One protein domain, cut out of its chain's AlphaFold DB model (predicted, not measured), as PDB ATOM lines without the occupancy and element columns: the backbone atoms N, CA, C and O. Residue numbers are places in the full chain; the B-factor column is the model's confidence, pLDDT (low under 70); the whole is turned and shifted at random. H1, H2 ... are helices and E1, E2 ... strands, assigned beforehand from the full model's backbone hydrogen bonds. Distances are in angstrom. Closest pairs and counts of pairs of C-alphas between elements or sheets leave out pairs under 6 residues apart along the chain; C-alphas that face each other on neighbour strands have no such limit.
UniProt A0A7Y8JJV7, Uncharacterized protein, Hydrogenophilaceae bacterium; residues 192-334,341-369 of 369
ATOM      1  N   ARG A 192     221.413 238.592 189.476       55.22
ATOM      2  CA  ARG A 192     222.499 239.317 188.779       55.22
ATOM      3  C   ARG A 192     222.693 240.742 189.322       55.22
ATOM      4  O   ARG A 192     222.217 241.720 188.763       55.22
ATOM      5  N   ASP A 193     223.438 240.833 190.412       73.44
ATOM      6  CA  ASP A 193     223.788 242.052 191.124       73.44
ATOM      7  C   ASP A 193     224.961 242.738 190.408       73.44
ATOM      8  O   ASP A 193     226.132 242.534 190.743       73.44
ATOM      9  N   ALA A 194     224.650 243.521 189.375       82.12
ATOM     10  CA  ALA A 194     225.600 244.367 188.664       82.12
ATOM     11  C   ALA A 194     225.301 245.857 188.880       82.12
ATOM     12  O   ALA A 194     224.150 246.289 188.948       82.12
ATOM     13  N   CYS A 195     226.355 246.660 188.945       85.50
ATOM     14  CA  CYS A 195     226.282 248.098 188.741       85.50
ATOM     15  C   CYS A 195     226.452 248.364 187.240       85.50
ATOM     16  O   CYS A 195     227.323 247.761 186.621       85.50
ATOM     17  N   GLY A 196     225.646 249.249 186.645       87.75
ATOM     18  CA  GLY A 196     225.684 249.489 185.196       87.75
ATOM     19  C   GLY A 196     225.052 248.346 184.390       87.75
ATOM     20  O   GLY A 196     223.980 247.861 184.747       87.75
ATOM     21  N   LEU A 197     225.689 247.944 183.286       89.75
ATOM     22  CA  LEU A 197     225.222 246.846 182.429       89.75
ATOM     23  C   LEU A 197     225.729 245.497 182.935       89.75
ATOM     24  O   LEU A 197     226.935 245.358 183.161       89.75
ATOM     25  N   SER A 198     224.855 244.492 183.042       89.38
ATOM     26  CA  SER A 198     225.252 243.148 183.476       89.38
ATOM     27  C   SER A 198     226.000 242.387 182.381       89.38
ATOM     28  O   SER A 198     225.753 242.552 181.183       89.38
ATOM     29  N   TRP A 199     226.903 241.504 182.801       90.50
ATOM     30  CA  TRP A 199     227.566 240.554 181.916       90.50
ATOM     31  C   TRP A 199     226.593 239.447 181.480       90.50
ATOM     32  O   TRP A 199     225.722 239.014 182.236       90.50
ATOM     33  N   VAL A 200     226.785 238.947 180.264       89.62
ATOM     34  CA  VAL A 200     226.082 237.782 179.706       89.62
ATOM     35  C   VAL A 200     227.076 236.660 179.410       89.62
ATOM     36  O   VAL A 200     226.814 235.508 179.746       89.62
ATOM     37  N   SER A 201     228.239 236.989 178.838       87.50
ATOM     38  CA  SER A 201     229.312 236.037 178.521       87.50
ATOM     39  C   SER A 201     230.685 236.638 178.844       87.50
ATOM     40  O   SER A 201     230.889 237.819 178.547       87.50
ATOM     41  N   PRO A 202     231.638 235.866 179.404       85.94
ATOM     42  CA  PRO A 202     231.560 234.428 179.687       85.94
ATOM     43  C   PRO A 202     230.603 234.080 180.829       85.94
ATOM     44  O   PRO A 202     230.470 234.829 181.799       85.94
ATOM     45  N   GLU A 203     229.927 232.933 180.703       73.69
ATOM     46  CA  GLU A 203     228.990 232.473 181.722       73.69
ATOM     47  C   GLU A 203     229.743 232.185 183.025       73.69
ATOM     48  O   GLU A 203     230.726 231.439 183.079       73.69
ATOM     49  N   ARG A 204     229.259 232.781 184.111       66.88
ATOM     50  CA  ARG A 204     229.758 232.490 185.447       66.88
ATOM     51  C   ARG A 204     228.841 231.426 186.027       66.88
ATOM     52  O   ARG A 204     227.704 231.729 186.369       66.88
ATOM     53  N   LYS A 205     229.334 230.194 186.188       55.97
ATOM     54  CA  LYS A 205     228.687 229.214 187.076       55.97
ATOM     55  C   LYS A 205     228.858 229.697 188.518       55.97
ATOM     56  O   LYS A 205     229.763 229.263 189.230       55.97
ATOM     57  N   LEU A 206     228.068 230.697 188.902       55.09
ATOM     58  CA  LEU A 206     228.043 231.243 190.246       55.09
ATOM     59  C   LEU A 206     227.130 230.339 191.080       55.09
ATOM     60  O   LEU A 206     225.913 230.380 190.952       55.09
ATOM     61  N   HIS A 207     227.725 229.510 191.931       51.72
ATOM     62  CA  HIS A 207     227.015 228.879 193.040       51.72
ATOM     63  C   HIS A 207     227.564 229.479 194.333       51.72
ATOM     64  O   HIS A 207     228.445 228.875 194.951       51.72
ATOM     65  N   PRO A 208     227.137 230.697 194.718       47.53
ATOM     66  CA  PRO A 208     227.487 231.214 196.025       47.53
ATOM     67  C   PRO A 208     226.817 230.298 197.052       47.53
ATOM     68  O   PRO A 208     225.596 230.241 197.167       47.53
ATOM     69  N   SER A 209     227.618 229.506 197.761       48.50
ATOM     70  CA  SER A 209     227.118 228.818 198.946       48.50
ATOM     71  C   SER A 209     226.790 229.885 199.982       48.50
ATOM     72  O   SER A 209     227.618 230.758 200.237       48.50
ATOM     73  N   ILE A 210     225.630 229.793 200.630       51.50
ATOM     74  CA  ILE A 210     225.285 230.621 201.801       51.50
ATOM     75  C   ILE A 210     226.303 230.498 202.944       51.50
ATOM     76  O   ILE A 210     226.325 231.323 203.850       51.50
ATOM     77  N   PHE A 211     227.159 229.474 202.889       49.84
ATOM     78  CA  PHE A 211     228.255 229.240 203.821       49.84
ATOM     79  C   PHE A 211     229.629 229.689 203.282       49.84
ATOM     80  O   PHE A 211     230.634 229.455 203.945       49.84
ATOM     81  N   ASP A 212     229.715 230.328 202.105       52.69
ATOM     82  CA  ASP A 212     230.959 230.934 201.588       52.69
ATOM     83  C   ASP A 212     231.216 232.300 202.243       52.69
ATOM     84  O   ASP A 212     231.366 233.331 201.588       52.69
ATOM     85  N   THR A 213     231.276 232.302 203.575       49.16
ATOM     86  CA  THR A 213     231.568 233.478 204.407       49.16
ATOM     87  C   THR A 213     233.004 233.987 204.239       49.16
ATOM     88  O   THR A 213     233.361 235.003 204.818       49.16
ATOM     89  N   GLY A 214     233.846 233.269 203.487       48.97
ATOM     90  CA  GLY A 214     235.227 233.649 203.184       48.97
ATOM     91  C   GLY A 214     235.423 234.221 201.781       48.97
ATOM     92  O   GLY A 214     236.571 234.400 201.378       48.97
ATOM     93  N   HIS A 215     234.343 234.435 201.018       55.12
ATOM     94  CA  HIS A 215     234.374 234.987 199.656       55.12
ATOM     95  C   HIS A 215     235.313 234.236 198.693       55.12
ATOM     96  O   HIS A 215     235.783 234.794 197.695       55.12
ATOM     97  N   ARG A 216     235.597 232.952 198.955       51.31
ATOM     98  CA  ARG A 216     236.632 232.200 198.226       51.31
ATOM     99  C   ARG A 216     236.272 232.029 196.754       51.31
ATOM    100  O   ARG A 216     237.158 232.039 195.901       51.31
ATOM    101  N   ASN A 217     234.982 231.926 196.435       53.62
ATOM    102  CA  ASN A 217     234.526 231.770 195.054       53.62
ATOM    103  C   ASN A 217     234.347 233.100 194.307       53.62
ATOM    104  O   ASN A 217     234.266 233.104 193.074       53.62
ATOM    105  N   TRP A 218     234.329 234.239 195.008       57.47
ATOM    106  CA  TRP A 218     234.122 235.555 194.389       57.47
ATOM    107  C   TRP A 218     235.332 235.994 193.564       57.47
ATOM    108  O   TRP A 218     235.175 236.735 192.594       57.47
ATOM    109  N   ASN A 219     236.505 235.429 193.857       65.06
ATOM    110  CA  ASN A 219     237.751 235.674 193.139       65.06
ATOM    111  C   ASN A 219     238.046 234.711 191.979       65.06
ATOM    112  O   ASN A 219     239.126 234.767 191.393       65.06
ATOM    113  N   ARG A 220     237.095 233.850 191.590       79.00
ATOM    114  CA  ARG A 220     237.315 232.898 190.494       79.00
ATOM    115  C   ARG A 220     237.238 233.568 189.121       79.00
ATOM    116  O   ARG A 220     236.228 234.191 188.792       79.00
ATOM    117  N   PHE A 221     238.271 233.355 188.310       88.25
ATOM    118  CA  PHE A 221     238.313 233.712 186.895       88.25
ATOM    119  C   PHE A 221     237.797 232.519 186.069       88.25
ATOM    120  O   PHE A 221     238.470 231.487 186.040       88.25
ATOM    121  N   PRO A 222     236.593 232.585 185.464       89.88
ATOM    122  CA  PRO A 222     236.121 231.527 184.576       89.88
ATOM    123  C   PRO A 222     237.068 231.395 183.379       89.88
ATOM    124  O   PRO A 222     237.470 232.403 182.801       89.88
ATOM    125  N   VAL A 223     237.428 230.160 183.029       92.25
ATOM    126  CA  VAL A 223     238.301 229.884 181.883       92.25
ATOM    127  C   VAL A 223     237.470 229.963 180.604       92.25
ATOM    128  O   VAL A 223     236.430 229.312 180.515       92.25
ATOM    129  N   VAL A 224     237.906 230.779 179.646       95.00
ATOM    130  CA  VAL A 224     237.299 230.881 178.309       95.00
ATOM    131  C   VAL A 224     237.942 229.888 177.343       95.00
ATOM    132  O   VAL A 224     239.038 229.395 177.579       95.00
ATOM    133  N   GLU A 225     237.272 229.607 176.230       93.56
ATOM    134  CA  GLU A 225     237.723 228.601 175.254       93.56
ATOM    135  C   GLU A 225     238.781 229.124 174.264       93.56
ATOM    136  O   GLU A 225     239.358 228.346 173.509       93.56
ATOM    137  N   SER A 226     239.033 230.438 174.232       96.69
ATOM    138  CA  SER A 226     239.868 231.089 173.215       96.69
ATOM    139  C   SER A 226     240.695 232.241 173.791       96.69
ATOM    140  O   SER A 226     240.284 232.898 174.747       96.69
ATOM    141  N   LEU A 227     241.837 232.530 173.154       98.06
ATOM    142  CA  LEU A 227     242.641 233.739 173.385       98.06
ATOM    143  C   LEU A 227     241.959 235.015 172.862       98.06
ATOM    144  O   LEU A 227     242.370 236.120 173.204       98.06
ATOM    145  N   GLN A 228     240.913 234.866 172.050       98.00
ATOM    146  CA  GLN A 228     240.052 235.935 171.546       98.00
ATOM    147  C   GLN A 228     238.612 235.676 172.008       98.00
ATOM    148  O   GLN A 228     237.760 235.286 171.203       98.00
ATOM    149  N   PRO A 229     238.319 235.791 173.316       97.31
ATOM    150  CA  PRO A 229     236.987 235.506 173.820       97.31
ATOM    151  C   PRO A 229     235.946 236.463 173.239       97.31
ATOM    152  O   PRO A 229     236.232 237.620 172.924       97.31
ATOM    153  N   THR A 230     234.711 235.971 173.156       97.62
ATOM    154  CA  THR A 230     233.541 236.811 172.894       97.62
ATOM    155  C   THR A 230     232.919 237.223 174.219       97.62
ATOM    156  O   THR A 230     232.405 236.388 174.970       97.62
ATOM    157  N   LEU A 231     232.982 238.520 174.498       97.75
ATOM    158  CA  LEU A 231     232.373 239.142 175.664       97.75
ATOM    159  C   LEU A 231     230.977 239.624 175.272       97.75
ATOM    160  O   LEU A 231     230.808 240.197 174.199       97.75
ATOM    161  N   ALA A 232     229.978 239.379 176.113       96.62
ATOM    162  CA  ALA A 232     228.604 239.805 175.857       96.62
ATOM    163  C   ALA A 232     227.984 240.407 177.112       96.62
ATOM    164  O   ALA A 232     228.330 240.010 178.227       96.62
ATOM    165  N   TRP A 233     227.061 241.341 176.927       94.88
ATOM    166  CA  TRP A 233     226.422 242.113 177.989       94.88
ATOM    167  C   TRP A 233     224.956 242.396 177.666       94.88
ATOM    168  O   TRP A 233     224.472 242.120 176.568       94.88
ATOM    169  N   GLU A 234     224.230 242.911 178.651       91.88
ATOM    170  CA  GLU A 234     222.830 243.299 178.489       91.88
ATOM    171  C   GLU A 234     222.672 244.534 177.597       91.88
ATOM    172  O   GLU A 234     223.483 245.462 177.627       91.88
ATOM    173  N   ALA A 235     221.595 244.561 176.813       92.62
ATOM    174  CA  ALA A 235     221.236 245.733 176.028       92.62
ATOM    175  C   ALA A 235     220.803 246.896 176.931       92.62
ATOM    176  O   ALA A 235     220.177 246.691 177.971       92.62
ATOM    177  N   PHE A 236     221.070 248.122 176.486       90.69
ATOM    178  CA  PHE A 236     220.514 249.336 177.071       90.69
ATOM    179  C   PHE A 236     219.529 250.002 176.096       90.69
ATOM    180  O   PHE A 236     219.811 250.002 174.899       90.69
ATOM    181  N   PRO A 237     218.419 250.605 176.565       89.00
ATOM    182  CA  PRO A 237     217.800 250.366 177.869       89.00
ATOM    183  C   PRO A 237     217.371 248.903 178.026       89.00
ATOM    184  O   PRO A 237     216.940 248.278 177.051       89.00
ATOM    185  N   ARG A 238     217.447 248.374 179.250       83.94
ATOM    186  CA  ARG A 238     216.916 247.042 179.573       83.94
ATOM    187  C   ARG A 238     215.392 247.083 179.517       83.94
ATOM    188  O   ARG A 238     214.791 248.152 179.638       83.94
ATOM    189  N   ASP A 239     214.748 245.934 179.359       78.19
ATOM    190  CA  ASP A 239     213.280 245.891 179.351       78.19
ATOM    191  C   ASP A 239     212.700 246.387 180.684       78.19
ATOM    192  O   ASP A 239     211.765 247.182 180.694       78.19
ATOM    193  N   GLU A 240     213.364 246.073 181.796       73.06
ATOM    194  CA  GLU A 240     213.036 246.604 183.123       73.06
ATOM    195  C   GLU A 240     213.177 248.131 183.215       73.06
ATOM    196  O   GLU A 240     212.360 248.795 183.854       73.06
ATOM    197  N   ASP A 241     214.186 248.713 182.554       74.94
ATOM    198  CA  ASP A 241     214.372 250.168 182.543       74.94
ATOM    199  C   ASP A 241     213.186 250.842 181.839       74.94
ATOM    200  O   ASP A 241     212.660 251.843 182.330       74.94
ATOM    201  N   LYS A 242     212.728 250.266 180.719       76.75
ATOM    202  CA  LYS A 242     211.592 250.774 179.931       76.75
ATOM    203  C   LYS A 242     210.269 250.690 180.690       76.75
ATOM    204  O   LYS A 242     209.415 251.549 180.495       76.75
ATOM    205  N   GLU A 243     210.097 249.667 181.523       72.25
ATOM    206  CA  GLU A 243     208.891 249.462 182.336       72.25
ATOM    207  C   GLU A 243     208.878 250.288 183.633       72.25
ATOM    208  O   GLU A 243     207.834 250.410 184.276       72.25
ATOM    209  N   SER A 244     210.019 250.857 184.026       70.94
ATOM    210  CA  SER A 244     210.135 251.710 185.211       70.94
ATOM    211  C   SER A 244     209.549 253.114 184.999       70.94
ATOM    212  O   SER A 244     209.266 253.534 183.876       70.94
ATOM    213  N   ASP A 245     209.468 253.904 186.075       66.88
ATOM    214  CA  ASP A 245     209.093 255.326 186.011       66.88
ATOM    215  C   ASP A 245     210.031 256.158 185.107       66.88
ATOM    216  O   ASP A 245     209.672 257.254 184.673       66.88
ATOM    217  N   ALA A 246     211.227 255.644 184.782       69.75
ATOM    218  CA  ALA A 246     212.142 256.260 183.823       69.75
ATOM    219  C   ALA A 246     211.713 256.051 182.358       69.75
ATOM    220  O   ALA A 246     212.173 256.793 181.489       69.75
ATOM    221  N   GLY A 247     210.836 255.084 182.070       72.31
ATOM    222  CA  GLY A 247     210.418 254.667 180.729       72.31
ATOM    223  C   GLY A 247     210.063 255.811 179.769       72.31
ATOM    224  O   GLY A 247     210.614 255.856 178.664       72.31
ATOM    225  N   PRO A 248     209.225 256.792 180.166       76.81
ATOM    226  CA  PRO A 248     208.921 257.953 179.331       76.81
ATOM    227  C   PRO A 248     210.165 258.760 178.938       76.81
ATOM    228  O   PRO A 248     210.302 259.147 177.780       76.81
ATOM    229  N   THR A 249     211.111 258.961 179.859       75.19
ATOM    230  CA  THR A 249     212.382 259.652 179.581       75.19
ATOM    231  C   THR A 249     213.278 258.823 178.660       75.19
ATOM    232  O   THR A 249     213.922 259.366 177.764       75.19
ATOM    233  N   LEU A 250     213.282 257.497 178.831       78.38
ATOM    234  CA  LEU A 250     214.069 256.573 178.009       78.38
ATOM    235  C   LEU A 250     213.552 256.471 176.566       78.38
ATOM    236  O   LEU A 250     214.322 256.131 175.673       78.38
ATOM    237  N   SER A 251     212.284 256.806 176.308       78.81
ATOM    238  CA  SER A 251     211.706 256.774 174.955       78.81
ATOM    239  C   SER A 251     212.369 257.753 173.970       78.81
ATOM    240  O   SER A 251     212.324 257.535 172.761       78.81
ATOM    241  N   GLY A 252     213.022 258.808 174.475       85.00
ATOM    242  CA  GLY A 252     213.779 259.773 173.671       85.00
ATOM    243  C   GLY A 252     215.217 259.349 173.354       85.00
ATOM    244  O   GLY A 252     215.927 260.085 172.662       85.00
ATOM    245  N   ILE A 253     215.659 258.198 173.869       89.69
ATOM    246  CA  ILE A 253     217.022 257.705 173.678       89.69
ATOM    247  C   ILE A 253     217.209 257.198 172.250       89.69
ATOM    248  O   ILE A 253     216.402 256.443 171.715       89.69
ATOM    249  N   ASN A 254     218.321 257.587 171.638       91.88
ATOM    250  CA  ASN A 254     218.753 257.076 170.343       91.88
ATOM    251  C   ASN A 254     220.282 256.956 170.285       91.88
ATOM    252  O   ASN A 254     220.971 257.293 171.247       91.88
ATOM    253  N   ASN A 255     220.810 256.465 169.157       94.12
ATOM    254  CA  ASN A 255     222.251 256.312 168.919       94.12
ATOM    255  C   ASN A 255     222.966 255.547 170.049       94.12
ATOM    256  O   ASN A 255     223.953 256.016 170.612       94.12
ATOM    257  N   ILE A 256     222.415 254.389 170.415       95.44
ATOM    258  CA  ILE A 256     222.941 253.566 171.503       95.44
ATOM    259  C   ILE A 256     224.172 252.823 170.994       95.44
ATOM    260  O   ILE A 256     224.119 252.115 169.987       95.44
ATOM    261  N   ARG A 257     225.277 253.012 171.701       96.81
ATOM    262  CA  ARG A 257     226.589 252.438 171.423       96.81
ATOM    263  C   ARG A 257     227.200 251.925 172.722       96.81
ATOM    264  O   ARG A 257     226.705 252.250 173.797       96.81
ATOM    265  N   TYR A 258     228.277 251.156 172.645       97.38
ATOM    266  CA  TYR A 258     228.937 250.586 173.814       97.38
ATOM    267  C   TYR A 258     230.448 250.793 173.766       97.38
ATOM    268  O   TYR A 258     231.080 250.632 172.720       97.38
ATOM    269  N   ASP A 259     231.020 251.102 174.925       97.00
ATOM    270  CA  ASP A 259     232.464 251.116 175.135       97.00
ATOM    271  C   ASP A 259     232.844 249.897 175.976       97.00
ATOM    272  O   ASP A 259     232.239 249.647 177.017       97.00
ATOM    273  N   LEU A 260     233.856 249.158 175.534       98.00
ATOM    274  CA  LEU A 260     234.373 247.944 176.155       98.00
ATOM    275  C   LEU A 260     235.850 248.128 176.492       98.00
ATOM    276  O   LEU A 260     236.642 248.568 175.653       98.00
ATOM    277  N   ARG A 261     236.241 247.715 177.696       97.88
ATOM    278  CA  ARG A 261     237.639 247.699 178.130       97.88
ATOM    279  C   ARG A 261     237.998 246.380 178.796       97.88
ATOM    280  O   ARG A 261     237.180 245.792 179.504       97.88
ATOM    281  N   VAL A 262     239.231 245.937 178.566       98.19
ATOM    282  CA  VAL A 262     239.827 244.746 179.181       98.19
ATOM    283  C   VAL A 262     241.187 245.114 179.756       98.19
ATOM    284  O   VAL A 262     242.032 245.697 179.069       98.19
ATOM    285  N   TRP A 263     241.405 244.732 181.006       97.25
ATOM    286  CA  TRP A 263     242.649 244.917 181.730       97.25
ATOM    287  C   TRP A 263     243.254 243.561 182.073       97.25
ATOM    288  O   TRP A 263     242.556 242.657 182.522       97.25
ATOM    289  N   GLU A 264     244.556 243.414 181.883       96.75
ATOM    290  CA  GLU A 264     245.304 242.277 182.405       96.75
ATOM    291  C   GLU A 264     245.433 242.420 183.921       96.75
ATOM    292  O   GLU A 264     245.882 243.452 184.426       96.75
ATOM    293  N   ALA A 265     245.010 241.384 184.639       93.25
ATOM    294  CA  ALA A 265     245.185 241.281 186.073       93.25
ATOM    295  C   ALA A 265     246.602 240.776 186.353       93.25
ATOM    296  O   ALA A 265     246.972 239.676 185.932       93.25
ATOM    297  N   ALA A 266     247.378 241.565 187.083       86.00
ATOM    298  CA  ALA A 266     248.726 241.209 187.487       86.00
ATOM    299  C   ALA A 266     248.785 240.969 188.998       86.00
ATOM    300  O   ALA A 266     248.036 241.552 189.781       86.00
ATOM    301  N   THR A 267     249.666 240.065 189.414       81.31
ATOM    302  CA  THR A 267     249.944 239.856 190.834       81.31
ATOM    303  C   THR A 267     250.768 241.033 191.338       81.31
ATOM    304  O   THR A 267     251.801 241.338 190.746       81.31
ATOM    305  N   ASN A 268     250.352 241.646 192.448       82.38
ATOM    306  CA  ASN A 268     251.089 242.723 193.121       82.38
ATOM    307  C   ASN A 268     251.287 244.004 192.288       82.38
ATOM    308  O   ASN A 268     252.203 244.778 192.562       82.38
ATOM    309  N   SER A 269     250.440 244.250 191.288       85.38
ATOM    310  CA  SER A 269     250.404 245.532 190.585       85.38
ATOM    311  C   SER A 269     248.995 245.870 190.090       85.38
ATOM    312  O   SER A 269     248.180 244.961 189.893       85.38
ATOM    313  N   PRO A 270     248.695 247.165 189.868       88.00
ATOM    314  CA  PRO A 270     247.420 247.579 189.306       88.00
ATOM    315  C   PRO A 270     247.137 246.903 187.958       88.00
ATOM    316  O   PRO A 270     248.060 246.686 187.164       88.00
ATOM    317  N   PRO A 271     245.857 246.635 187.640       91.88
ATOM    318  CA  PRO A 271     245.458 246.121 186.344       91.88
ATOM    319  C   PRO A 271     245.901 247.032 185.201       91.88
ATOM    320  O   PRO A 271     245.727 248.252 185.243       91.88
ATOM    321  N   ARG A 272     246.416 246.425 184.133       92.94
ATOM    322  CA  ARG A 272     246.936 247.142 182.963       92.94
ATOM    323  C   ARG A 272     245.953 247.048 181.808       92.94
ATOM    324  O   ARG A 272     245.615 245.944 181.398       92.94
ATOM    325  N   LEU A 273     245.517 248.175 181.244       95.00
ATOM    326  CA  LEU A 273     244.626 248.174 180.076       95.00
ATOM    327  C   LEU A 273     245.331 247.502 178.885       95.00
ATOM    328  O   LEU A 273     246.415 247.925 178.484       95.00
ATOM    329  N   VAL A 274     244.721 246.451 178.335       97.31
ATOM    330  CA  VAL A 274     245.257 245.680 177.195       97.31
ATOM    331  C   VAL A 274     244.351 245.715 175.972       97.31
ATOM    332  O   VAL A 274     244.806 245.425 174.871       97.31
ATOM    333  N   TYR A 275     243.082 246.076 176.151       97.94
ATOM    334  CA  TYR A 275     242.123 246.197 175.063       97.94
ATOM    335  C   TYR A 275     241.122 247.309 175.367       97.94
ATOM    336  O   TYR A 275     240.557 247.357 176.459       97.94
ATOM    337  N   GLU A 276     240.865 248.179 174.395       97.38
ATOM    338  CA  GLU A 276     239.768 249.146 174.425       97.38
ATOM    339  C   GLU A 276     239.088 249.140 173.056       97.38
ATOM    340  O   GLU A 276     239.749 249.184 172.016       97.38
ATOM    341  N   ARG A 277     237.757 249.100 173.056       97.62
ATOM    342  CA  ARG A 277     236.950 249.299 171.857       97.62
ATOM    343  C   ARG A 277     235.776 250.202 172.182       97.62
ATOM    344  O   ARG A 277     235.116 250.012 173.195       97.62
ATOM    345  N   ARG A 278     235.541 251.191 171.329       95.88
ATOM    346  CA  ARG A 278     234.510 252.214 171.520       95.88
ATOM    347  C   ARG A 278     233.468 252.141 170.430       95.88
ATOM    348  O   ARG A 278     233.722 251.580 169.363       95.88
ATOM    349  N   ASP A 279     232.328 252.751 170.723       95.44
ATOM    350  CA  ASP A 279     231.248 252.969 169.770       95.44
ATOM    351  C   ASP A 279     230.716 251.669 169.127       95.44
ATOM    352  O   ASP A 279     230.259 251.656 167.981       95.44
ATOM    353  N   LEU A 280     230.759 250.559 169.871       97.94
ATOM    354  CA  LEU A 280     230.210 249.272 169.451       97.94
ATOM    355  C   LEU A 280     228.688 249.363 169.336       97.94
ATOM    356  O   LEU A 280     228.033 249.896 170.223       97.94
ATOM    357  N   THR A 281     228.099 248.817 168.276       97.06
ATOM    358  CA  THR A 281     226.638 248.851 168.067       97.06
ATOM    359  C   THR A 281     225.931 247.573 168.517       97.06
ATOM    360  O   THR A 281     224.715 247.568 168.691       97.06
ATOM    361  N   ALA A 282     226.685 246.492 168.720       97.44
ATOM    362  CA  ALA A 282     226.182 245.209 169.194       97.44
ATOM    363  C   ALA A 282     226.405 245.042 170.705       97.44
ATOM    364  O   ALA A 282     227.293 245.659 171.285       97.44
ATOM    365  N   THR A 283     225.634 244.148 171.325       97.38
ATOM    366  CA  THR A 283     225.740 243.777 172.750       97.38
ATOM    367  C   THR A 283     226.707 242.616 173.003       97.38
ATOM    368  O   THR A 283     226.673 241.954 174.042       97.38
ATOM    369  N   SER A 284     227.554 242.327 172.022       98.00
ATOM    370  CA  SER A 284     228.606 241.325 172.105       98.00
ATOM    371  C   SER A 284     229.770 241.722 171.221       98.00
ATOM    372  O   SER A 284     229.563 242.291 170.147       98.00
ATOM    373  N   HIS A 285     230.979 241.363 171.634       98.31
ATOM    374  CA  HIS A 285     232.193 241.669 170.899       98.31
ATOM    375  C   HIS A 285     233.257 240.592 171.097       98.31
ATOM    376  O   HIS A 285     233.590 240.228 172.226       98.31
ATOM    377  N   THR A 286     233.801 240.100 169.988       98.31
ATOM    378  CA  THR A 286     234.954 239.194 169.974       98.31
ATOM    379  C   THR A 286     236.231 240.016 169.937       98.31
ATOM    380  O   THR A 286     236.381 240.888 169.080       98.31
ATOM    381  N   LEU A 287     237.163 239.747 170.854       98.25
ATOM    382  CA  LEU A 287     238.430 240.475 170.877       98.25
ATOM    383  C   LEU A 287     239.196 240.277 169.564       98.25
ATOM    384  O   LEU A 287     239.420 239.159 169.110       98.25
ATOM    385  N   GLU A 288     239.620 241.384 168.963       97.88
ATOM    386  CA  GLU A 288     240.269 241.372 167.644       97.88
ATOM    387  C   GLU A 288     241.717 240.893 167.702       97.88
ATOM    388  O   GLU A 288     242.256 240.405 166.712       97.88
ATOM    389  N   GLN A 289     242.355 241.025 168.863       96.25
ATOM    390  CA  GLN A 289     243.741 240.638 169.088       96.25
ATOM    391  C   GLN A 289     243.791 239.517 170.128       96.25
ATOM    392  O   GLN A 289     243.043 239.578 171.108       96.25
ATOM    393  N   PRO A 290     244.633 238.490 169.922       97.94
ATOM    394  CA  PRO A 290     244.792 237.425 170.896       97.94
ATOM    395  C   PRO A 290     245.428 237.961 172.179       97.94
ATOM    396  O   PRO A 290     246.401 238.714 172.146       97.94
ATOM    397  N   LEU A 291     244.868 237.548 173.309       98.19
ATOM    398  CA  LEU A 291     245.408 237.791 174.637       98.19
ATOM    399  C   LEU A 291     246.507 236.774 174.984       98.19
ATOM    400  O   LEU A 291     246.631 235.726 174.347       98.19
ATOM    401  N   SER A 292     247.291 237.071 176.022       97.75
ATOM    402  CA  SER A 292     248.291 236.140 176.553       97.75
ATOM    403  C   SER A 292     247.607 234.857 177.057       97.75
ATOM    404  O   SER A 292     246.549 234.947 177.687       97.75
ATOM    405  N   PRO A 293     248.168 233.662 176.797       97.62
ATOM    406  CA  PRO A 293     247.617 232.396 177.285       97.62
ATOM    407  C   PRO A 293     247.748 232.284 178.804       97.62
ATOM    408  O   PRO A 293     248.678 232.840 179.388       97.62
ATOM    409  N   THR A 294     246.867 231.521 179.456       95.50
ATOM    410  CA  THR A 294     246.879 231.280 180.916       95.50
ATOM    411  C   THR A 294     246.926 232.540 181.798       95.50
ATOM    412  O   THR A 294     247.317 232.488 182.966       95.50
ATOM    413  N   SER A 295     246.476 233.673 181.261       96.00
ATOM    414  CA  SER A 295     246.452 234.971 181.933       96.00
ATOM    415  C   SER A 295     245.055 235.315 182.438       96.00
ATOM    416  O   SER A 295     244.034 234.857 181.919       96.00
ATOM    417  N   ARG A 296     245.005 236.143 183.482       95.81
ATOM    418  CA  ARG A 296     243.769 236.613 184.113       95.81
ATOM    419  C   ARG A 296     243.436 238.015 183.630       95.81
ATOM    420  O   ARG A 296     244.319 238.861 183.533       95.81
ATOM    421  N   TYR A 297     242.157 238.268 183.388       97.00
ATOM    422  CA  TYR A 297     241.683 239.533 182.851       97.00
ATOM    423  C   TYR A 297     240.462 240.040 183.603       97.00
ATOM    424  O   TYR A 297     239.564 239.271 183.952       97.00
ATOM    425  N   PHE A 298     240.436 241.351 183.807       96.69
ATOM    426  CA  PHE A 298     239.262 242.117 184.187       96.69
ATOM    427  C   PHE A 298     238.652 242.763 182.952       96.69
ATOM    428  O   PHE A 298     239.365 243.100 182.011       96.69
ATOM    429  N   TRP A 299     237.344 242.975 182.948       97.69
ATOM    430  CA  TRP A 299     236.686 243.722 181.887       97.69
ATOM    431  C   TRP A 299     235.455 244.460 182.399       97.69
ATOM    432  O   TRP A 299     234.930 244.174 183.476       97.69
ATOM    433  N   SER A 300     235.028 245.451 181.626       96.94
ATOM    434  CA  SER A 300     233.863 246.275 181.916       96.94
ATOM    435  C   SER A 300     233.318 246.871 180.625       96.94
ATOM    436  O   SER A 300     234.044 247.018 179.637       96.94
ATOM    437  N   VAL A 301     232.034 247.209 180.639       97.00
ATOM    438  CA  VAL A 301     231.322 247.787 179.502       97.00
ATOM    439  C   VAL A 301     230.354 248.865 179.968       97.00
ATOM    440  O   VAL A 301     229.742 248.725 181.023       97.00
ATOM    441  N   ARG A 302     230.182 249.929 179.189       94.06
ATOM    442  CA  ARG A 302     229.120 250.927 179.396       94.06
ATOM    443  C   ARG A 302     228.370 251.192 178.101       94.06
ATOM    444  O   ARG A 302     228.936 251.014 177.025       94.06
ATOM    445  N   ALA A 303     227.128 251.655 178.205       93.81
ATOM    446  CA  ALA A 303     226.411 252.218 177.067       93.81
ATOM    447  C   ALA A 303     226.691 253.721 176.949       93.81
ATOM    448  O   ALA A 303     226.803 254.414 177.959       93.81
ATOM    449  N   ARG A 304     226.744 254.218 175.714       93.06
ATOM    450  CA  ARG A 304     226.698 255.634 175.339       93.06
ATOM    451  C   ARG A 304     225.484 255.868 174.455       93.06
ATOM    452  O   ARG A 304     225.153 255.016 173.636       93.06
ATOM    453  N   PHE A 305     224.792 256.981 174.637       92.62
ATOM    454  CA  PHE A 305     223.545 257.240 173.928       92.62
ATOM    455  C   PHE A 305     223.228 258.728 173.857       92.62
ATOM    456  O   PHE A 305     223.700 259.521 174.664       92.62
ATOM    457  N   ASN A 306     222.380 259.111 172.910       91.06
ATOM    458  CA  ASN A 306     221.885 260.473 172.807       91.06
ATOM    459  C   ASN A 306     220.531 260.599 173.502       91.06
ATOM    460  O   ASN A 306     219.617 259.818 173.237       91.06
ATOM    461  N   LEU A 307     220.381 261.634 174.325       87.56
ATOM    462  CA  LEU A 307     219.115 262.027 174.935       87.56
ATOM    463  C   LEU A 307     218.996 263.551 174.882       87.56
ATOM    464  O   LEU A 307     219.877 264.277 175.347       87.56
ATOM    465  N   SER A 308     217.908 264.038 174.278       85.19
ATOM    466  CA  SER A 308     217.646 265.474 174.092       85.19
ATOM    467  C   SER A 308     218.798 266.223 173.402       85.19
ATOM    468  O   SER A 308     219.154 267.336 173.787       85.19
ATOM    469  N   GLY A 309     219.409 265.593 172.392       84.88
ATOM    470  CA  GLY A 309     220.495 266.176 171.594       84.88
ATOM    471  C   GLY A 309     221.860 266.242 172.289       84.88
ATOM    472  O   GLY A 309     222.781 266.833 171.732       84.88
ATOM    473  N   LYS A 310     222.003 265.653 173.481       84.94
ATOM    474  CA  LYS A 310     223.277 265.535 174.205       84.94
ATOM    475  C   LYS A 310     223.700 264.074 174.291       84.94
ATOM    476  O   LYS A 310     222.833 263.206 174.377       84.94
ATOM    477  N   GLU A 311     225.006 263.827 174.265       88.00
ATOM    478  CA  GLU A 311     225.574 262.505 174.534       88.00
ATOM    479  C   GLU A 311     225.572 262.246 176.045       88.00
ATOM    480  O   GLU A 311     225.884 263.134 176.835       88.00
ATOM    481  N   HIS A 312     225.194 261.030 176.422       88.19
ATOM    482  CA  HIS A 312     225.167 260.522 177.786       88.19
ATOM    483  C   HIS A 312     225.806 259.137 177.839       88.19
ATOM    484  O   HIS A 312     225.956 258.468 176.813       88.19
ATOM    485  N   GLY A 313     226.139 258.681 179.041       89.31
ATOM    486  CA  GLY A 313     226.644 257.337 179.295       89.31
ATOM    487  C   GLY A 313     226.003 256.698 180.519       89.31
ATOM    488  O   GLY A 313     225.522 257.387 181.417       89.31
ATOM    489  N   THR A 314     225.990 255.368 180.569       87.56
ATOM    490  CA  THR A 314     225.744 254.639 181.821       87.56
ATOM    491  C   THR A 314     227.033 254.559 182.631       87.56
ATOM    492  O   THR A 314     228.128 254.696 182.085       87.56
ATOM    493  N   LYS A 315     226.927 254.213 183.921       87.06
ATOM    494  CA  LYS A 315     228.094 253.693 184.643       87.06
ATOM    495  C   LYS A 315     228.675 252.482 183.905       87.06
ATOM    496  O   LYS A 315     227.944 251.720 183.260       87.06
ATOM    497  N   TRP A 316     229.981 252.306 184.055       92.50
ATOM    498  CA  TRP A 316     230.676 251.070 183.722       92.50
ATOM    499  C   TRP A 316     230.060 249.871 184.452       92.50
ATOM    500  O   TRP A 316     229.649 249.978 185.606       92.50
ATOM    501  N   GLY A 317     229.979 248.746 183.746       91.75
ATOM    502  CA  GLY A 317     229.435 247.473 184.201       91.75
ATOM    503  C   GLY A 317     230.400 246.727 185.116       91.75
ATOM    504  O   GLY A 317     231.535 246.459 184.717       91.75
ATOM    505  N   TYR A 318     229.974 246.365 186.321       91.62
ATOM    506  CA  TYR A 318     230.758 245.543 187.251       91.62
ATOM    507  C   TYR A 318     229.853 244.831 188.259       91.62
ATOM    508  O   TYR A 318     228.696 245.200 188.440       91.62
ATOM    509  N   PHE A 319     230.362 243.798 188.931       87.56
ATOM    510  CA  PHE A 319     229.637 243.112 189.999       87.56
ATOM    511  C   PHE A 319     229.421 244.054 191.184       87.56
ATOM    512  O   PHE A 319     230.362 244.670 191.671       87.56
ATOM    513  N   ARG A 320     228.209 244.114 191.725       83.81
ATOM    514  CA  ARG A 320     227.906 244.854 192.957       83.81
ATOM    515  C   ARG A 320     228.446 244.164 194.212       83.81
ATOM    516  O   ARG A 320     228.646 244.820 195.224       83.81
ATOM    517  N   LEU A 321     228.694 242.857 194.145       79.00
ATOM    518  CA  LEU A 321     229.324 242.088 195.217       79.00
ATOM    519  C   LEU A 321     230.752 241.663 194.828       79.00
ATOM    520  O   LEU A 321     230.966 241.311 193.663       79.00
ATOM    521  N   PRO A 322     231.713 241.626 195.775       76.88
ATOM    522  CA  PRO A 322     231.609 241.958 197.206       76.88
ATOM    523  C   PRO A 322     231.195 243.389 197.519       76.88
ATOM    524  O   PRO A 322     231.426 244.285 196.714       76.88
ATOM    525  N   TYR A 323     230.634 243.589 198.718       73.62
ATOM    526  CA  TYR A 323     230.565 244.925 199.301       73.62
ATOM    527  C   TYR A 323     231.971 245.471 199.505       73.62
ATOM    528  O   TYR A 323     232.905 244.731 199.815       73.62
ATOM    529  N   TYR A 324     232.099 246.778 199.338       73.56
ATOM    530  CA  TYR A 324     233.368 247.446 199.520       73.56
ATOM    531  C   TYR A 324     233.575 247.792 200.993       73.56
ATOM    532  O   TYR A 324     232.768 248.509 201.591       73.56
ATOM    533  N   GLU A 325     234.666 247.308 201.573       69.50
ATOM    534  CA  GLU A 325     235.075 247.665 202.927       69.50
ATOM    535  C   GLU A 325     236.051 248.840 202.852       69.50
ATOM    536  O   GLU A 325     237.212 248.697 202.481       69.50
ATOM    537  N   SER A 326     235.572 250.045 203.175       63.00
ATOM    538  CA  SER A 326     236.463 251.199 203.290       63.00
ATOM    539  C   SER A 326     237.213 251.125 204.618       63.00
ATOM    540  O   SER A 326     236.605 251.305 205.678       63.00
ATOM    541  N   HIS A 327     238.523 250.901 204.573       59.62
ATOM    542  CA  HIS A 327     239.383 251.006 205.748       59.62
ATOM    543  C   HIS A 327     239.803 252.470 205.986       59.62
ATOM    544  O   HIS A 327     240.221 253.176 205.071       59.62
ATOM    545  N   GLY A 328     239.717 252.945 207.235       56.62
ATOM    546  CA  GLY A 328     240.260 254.249 207.643       56.62
ATOM    547  C   GLY A 328     239.294 255.443 207.560       56.62
ATOM    548  O   GLY A 328     238.088 255.314 207.747       56.62
ATOM    549  N   LYS A 329     239.853 256.651 207.371       52.91
ATOM    550  CA  LYS A 329     239.142 257.948 207.459       52.91
ATOM    551  C   LYS A 329     238.357 258.332 206.201       52.91
ATOM    552  O   LYS A 329     237.695 259.367 206.204       52.91
ATOM    553  N   ILE A 330     238.424 257.516 205.156       54.41
ATOM    554  CA  ILE A 330     237.837 257.805 203.853       54.41
ATOM    555  C   ILE A 330     236.308 257.794 203.988       54.41
ATOM    556  O   ILE A 330     235.668 256.748 204.132       54.41
ATOM    557  N   LYS A 331     235.712 258.991 203.990       55.50
ATOM    558  CA  LYS A 331     234.263 259.203 204.046       55.50
ATOM    559  C   LYS A 331     233.753 259.759 202.709       55.50
ATOM    560  O   LYS A 331     233.435 260.937 202.665       55.50
ATOM    561  N   PRO A 332     233.610 258.953 201.636       49.34
ATOM    562  CA  PRO A 332     232.811 259.381 200.498       49.34
ATOM    563  C   PRO A 332     231.424 259.724 201.026       49.34
ATOM    564  O   PRO A 332     230.890 258.957 201.844       49.34
ATOM    565  N   GLU A 333     230.901 260.884 200.638       45.78
ATOM    566  CA  GLU A 333     229.630 261.388 201.145       45.78
ATOM    567  C   GLU A 333     228.556 260.300 201.068       45.78
ATOM    568  O   GLU A 333     228.305 259.687 200.028       45.78
ATOM    569  N   SER A 334     227.947 260.011 202.215       38.97
ATOM    570  CA  SER A 334     226.795 259.131 202.283       38.97
ATOM    571  C   SER A 334     225.629 259.816 201.581       38.97
ATOM    572  O   SER A 334     225.220 260.903 201.992       38.97
ATOM    573  N   GLY A 341     221.455 251.179 210.822       31.70
ATOM    574  CA  GLY A 341     222.151 249.945 211.233       31.70
ATOM    575  C   GLY A 341     223.439 249.676 210.445       31.70
ATOM    576  O   GLY A 341     223.406 249.533 209.239       31.70
ATOM    577  N   VAL A 342     224.633 249.572 211.021       31.30
ATOM    578  CA  VAL A 342     225.015 248.862 212.242       31.30
ATOM    579  C   VAL A 342     226.300 249.506 212.780       31.30
ATOM    580  O   VAL A 342     227.279 249.673 212.057       31.30
ATOM    581  N   VAL A 343     226.298 249.861 214.065       32.62
ATOM    582  CA  VAL A 343     227.482 250.312 214.806       32.62
ATOM    583  C   VAL A 343     228.161 249.077 215.390       32.62
ATOM    584  O   VAL A 343     227.928 248.717 216.539       32.62
ATOM    585  N   THR A 344     228.995 248.408 214.599       33.09
ATOM    586  CA  THR A 344     229.973 247.444 215.117       33.09
ATOM    587  C   THR A 344     231.279 247.602 214.348       33.09
ATOM    588  O   THR A 344     231.324 247.379 213.147       33.09
ATOM    589  N   ALA A 345     232.334 248.003 215.063       36.16
ATOM    590  CA  ALA A 345     233.737 247.949 214.641       36.16
ATOM    591  C   ALA A 345     234.191 248.810 213.436       36.16
ATOM    592  O   ALA A 345     235.062 248.392 212.687       36.16
ATOM    593  N   GLY A 346     233.692 250.041 213.278       43.66
ATOM    594  CA  GLY A 346     234.397 251.085 212.506       43.66
ATOM    595  C   GLY A 346     234.558 250.876 210.989       43.66
ATOM    596  O   GLY A 346     235.132 251.747 210.340       43.66
ATOM    597  N   VAL A 347     234.030 249.790 210.419       50.66
ATOM    598  CA  VAL A 347     233.996 249.501 208.977       50.66
ATOM    599  C   VAL A 347     232.529 249.376 208.576       50.66
ATOM    600  O   VAL A 347     231.832 248.471 209.027       50.66
ATOM    601  N   ALA A 348     232.029 250.319 207.777       54.12
ATOM    602  CA  ALA A 348     230.687 250.229 207.211       54.12
ATOM    603  C   ALA A 348     230.805 249.646 205.792       54.12
ATOM    604  O   ALA A 348     231.457 250.286 204.961       54.12
ATOM    605  N   PRO A 349     230.215 248.471 205.494       58.69
ATOM    606  CA  PRO A 349     230.197 247.943 204.136       58.69
ATOM    607  C   PRO A 349     229.461 248.928 203.226       58.69
ATOM    608  O   PRO A 349     228.359 249.384 203.539       58.69
ATOM    609  N   ARG A 350     230.089 249.289 202.106       70.06
ATOM    610  CA  ARG A 350     229.546 250.238 201.133       70.06
ATOM    611  C   ARG A 350     229.098 249.514 199.880       70.06
ATOM    612  O   ARG A 350     229.737 248.561 199.435       70.06
ATOM    613  N   ASP A 351     228.015 250.009 199.296       76.19
ATOM    614  CA  ASP A 351     227.549 249.573 197.986       76.19
ATOM    615  C   ASP A 351     228.534 250.069 196.909       76.19
ATOM    616  O   ASP A 351     228.638 251.288 196.713       76.19
ATOM    617  N   PRO A 352     229.246 249.174 196.199       80.62
ATOM    618  CA  PRO A 352     230.200 249.567 195.166       80.62
ATOM    619  C   PRO A 352     229.569 250.421 194.068       80.62
ATOM    620  O   PRO A 352     230.239 251.292 193.525       80.62
ATOM    621  N   CYS A 353     228.261 250.270 193.813       81.81
ATOM    622  CA  CYS A 353     227.536 251.088 192.840       81.81
ATOM    623  C   CYS A 353     227.540 252.586 193.178       81.81
ATOM    624  O   CYS A 353     227.193 253.403 192.323       81.81
ATOM    625  N   THR A 354     227.899 252.968 194.405       79.12
ATOM    626  CA  THR A 354     227.960 254.364 194.865       79.12
ATOM    627  C   THR A 354     229.367 254.962 194.826       79.12
ATOM    628  O   THR A 354     229.508 256.166 195.018       79.12
ATOM    629  N   LEU A 355     230.391 254.155 194.540       83.81
ATOM    630  CA  LEU A 355     231.781 254.599 194.501       83.81
ATOM    631  C   LEU A 355     232.113 255.362 193.208       83.81
ATOM    632  O   LEU A 355     231.429 255.231 192.185       83.81
ATOM    633  N   ASP A 356     233.196 256.141 193.280       85.94
ATOM    634  CA  ASP A 356     233.790 256.905 192.171       85.94
ATOM    635  C   ASP A 356     234.890 256.135 191.426       85.94
ATOM    636  O   ASP A 356     235.573 256.674 190.562       85.94
ATOM    637  N   PHE A 357     235.062 254.861 191.763       89.00
ATOM    638  CA  PHE A 357     235.966 253.929 191.107       89.00
ATOM    639  C   PHE A 357     235.358 252.526 191.163       89.00
ATOM    640  O   PHE A 357     234.424 252.272 191.925       89.00
ATOM    641  N   ILE A 358     235.892 251.609 190.358       90.25
ATOM    642  CA  ILE A 358     235.529 250.191 190.411       90.25
ATOM    643  C   ILE A 358     236.603 249.475 191.231       90.25
ATOM    644  O   ILE A 358     237.745 249.386 190.756       90.25
ATOM    645  N   PRO A 359     236.281 248.954 192.430       88.75
ATOM    646  CA  PRO A 359     237.224 248.132 193.171       88.75
ATOM    647  C   PRO A 359     237.616 246.910 192.341       88.75
ATOM    648  O   PRO A 359     236.791 246.338 191.621       88.75
ATOM    649  N   THR A 360     238.871 246.474 192.431       88.56
ATOM    650  CA  THR A 360     239.362 245.387 191.573       88.56
ATOM    651  C   THR A 360     238.579 244.087 191.786       88.56
ATOM    652  O   THR A 360     238.305 243.337 190.845       88.56
ATOM    653  N   SER A 361     238.124 243.857 193.019       85.69
ATOM    654  CA  SER A 361     237.276 242.731 193.409       85.69
ATOM    655  C   SER A 361     235.876 242.751 192.787       85.69
ATOM    656  O   SER A 361     235.193 241.731 192.859       85.69
ATOM    657  N   ASN A 362     235.459 243.841 192.142       89.75
ATOM    658  CA  ASN A 362     234.132 244.000 191.557       89.75
ATOM    659  C   ASN A 362     234.120 243.876 190.025       89.75
ATOM    660  O   ASN A 362     233.060 243.631 189.459       89.75
ATOM    661  N   TYR A 363     235.255 243.944 189.321       92.62
ATOM    662  CA  TYR A 363     235.253 243.779 187.858       92.62
ATOM    663  C   TYR A 363     234.709 242.420 187.401       92.62
ATOM    664  O   TYR A 363     234.923 241.375 188.045       92.62
ATOM    665  N   TYR A 364     234.096 242.425 186.211       93.56
ATOM    666  CA  TYR A 364     233.901 241.202 185.441       93.56
ATOM    667  C   TYR A 364     235.250 240.592 185.104       93.56
ATOM    668  O   TYR A 364     236.241 241.300 184.948       93.56
ATOM    669  N   ARG A 365     235.314 239.263 185.040       93.56
ATOM    670  CA  ARG A 365     236.603 238.577 184.983       93.56
ATOM    671  C   ARG A 365     236.562 237.293 184.183       93.56
ATOM    672  O   ARG A 365     235.525 236.637 184.139       93.56
ATOM    673  N   PHE A 366     237.697 236.936 183.596       95.19
ATOM    674  CA  PHE A 366     237.914 235.670 182.899       95.19
ATOM    675  C   PHE A 366     239.403 235.325 182.815       95.19
ATOM    676  O   PHE A 366     240.263 236.182 183.002       95.19
ATOM    677  N   GLN A 367     239.710 234.065 182.542       95.50
ATOM    678  CA  GLN A 367     241.064 233.570 182.330       95.50
ATOM    679  C   GLN A 367     241.159 232.917 180.950       95.50
ATOM    680  O   GLN A 367     240.261 232.176 180.561       95.50
ATOM    681  N   THR A 368     242.229 233.194 180.214       96.44
ATOM    682  CA  THR A 368     242.516 232.549 178.925       96.44
ATOM    683  C   THR A 368     243.015 231.107 179.107       96.44
ATOM    684  O   THR A 368     243.546 230.789 180.177       96.44
ATOM    685  N   PRO A 369     242.814 230.230 178.102       94.56
ATOM    686  CA  PRO A 369     243.263 228.839 178.153       94.56
ATOM    687  C   PRO A 369     244.784 228.694 178.237       94.56
ATOM    688  O   PRO A 369     245.509 229.629 177.812       94.56
TER     689      PRO A 369
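What this domain is: This is residues 192 to 334 and 341 to 369 of the 369 residues of an uncharacterized protein of Hydrogenophilaceae bacterium (UniProt A0A7Y8JJV7). With little regular structure, this is a sandwich partly face to face, its strands crossed: small sheet E1-E2-E5 against a larger, twisted sheet of E3, E4, E6, E7 and E8, both antiparallel. Of 172 printed residues, 64 are in two named helices and eight strands, mostly strand, ordered E1 E2 H1 H2 E3 E4 E5 E6 E7 E8. It is compact, radius of gyration of the C-alphas 17.5 A, spanning 48 by 44 by 29 A.

How they stand to each other: E1, residues 199 to 201, and E2, 230 to 233, form a hairpin with N 200 and O 232 2.8 A apart. E2 also neighbours E5, 284 to 286, with N 285 and O 231 2.8 A apart. H1, 239 to 243, and H2, 247 to 250, are on neither sheet and touch only at the corner, closest C-alphas Asp 241 and Gly 247, 6.3 A. H1's O i to N i+4 pair is within hydrogen-bond range; H2 is too short for one. E3, 254 to 266, has E4, 269 to 280, on one side, N 260 and O 277 2.8 A apart, and E6, 296 to 307, on the other, N 263 and O 298 2.8 A apart. On E6's other side are E7, 310 to 313, N 305 and O 312 2.9 A apart, and E8, 364 to 367, N 297 and O 366 2.8 A apart.

Where its parts are: E1 begins at C-alpha 199 (227.566, 240.554, 181.916); E8 ends at C-alpha 367 (241.064, 233.570, 182.330). E3 measures 38.0 A, E4 29.5 A and E6 36.6 A.

The domain as a whole: The C-alphas farthest apart, Glu 288 and Val 343, are 49.7 A apart. The link E1 to E2 is long; C-alphas 334 and 341 are 13.6 A apart across the cut. Among the residues with pLDDT under 70 are 204 to 219, 325 to 334 and 341 to 349.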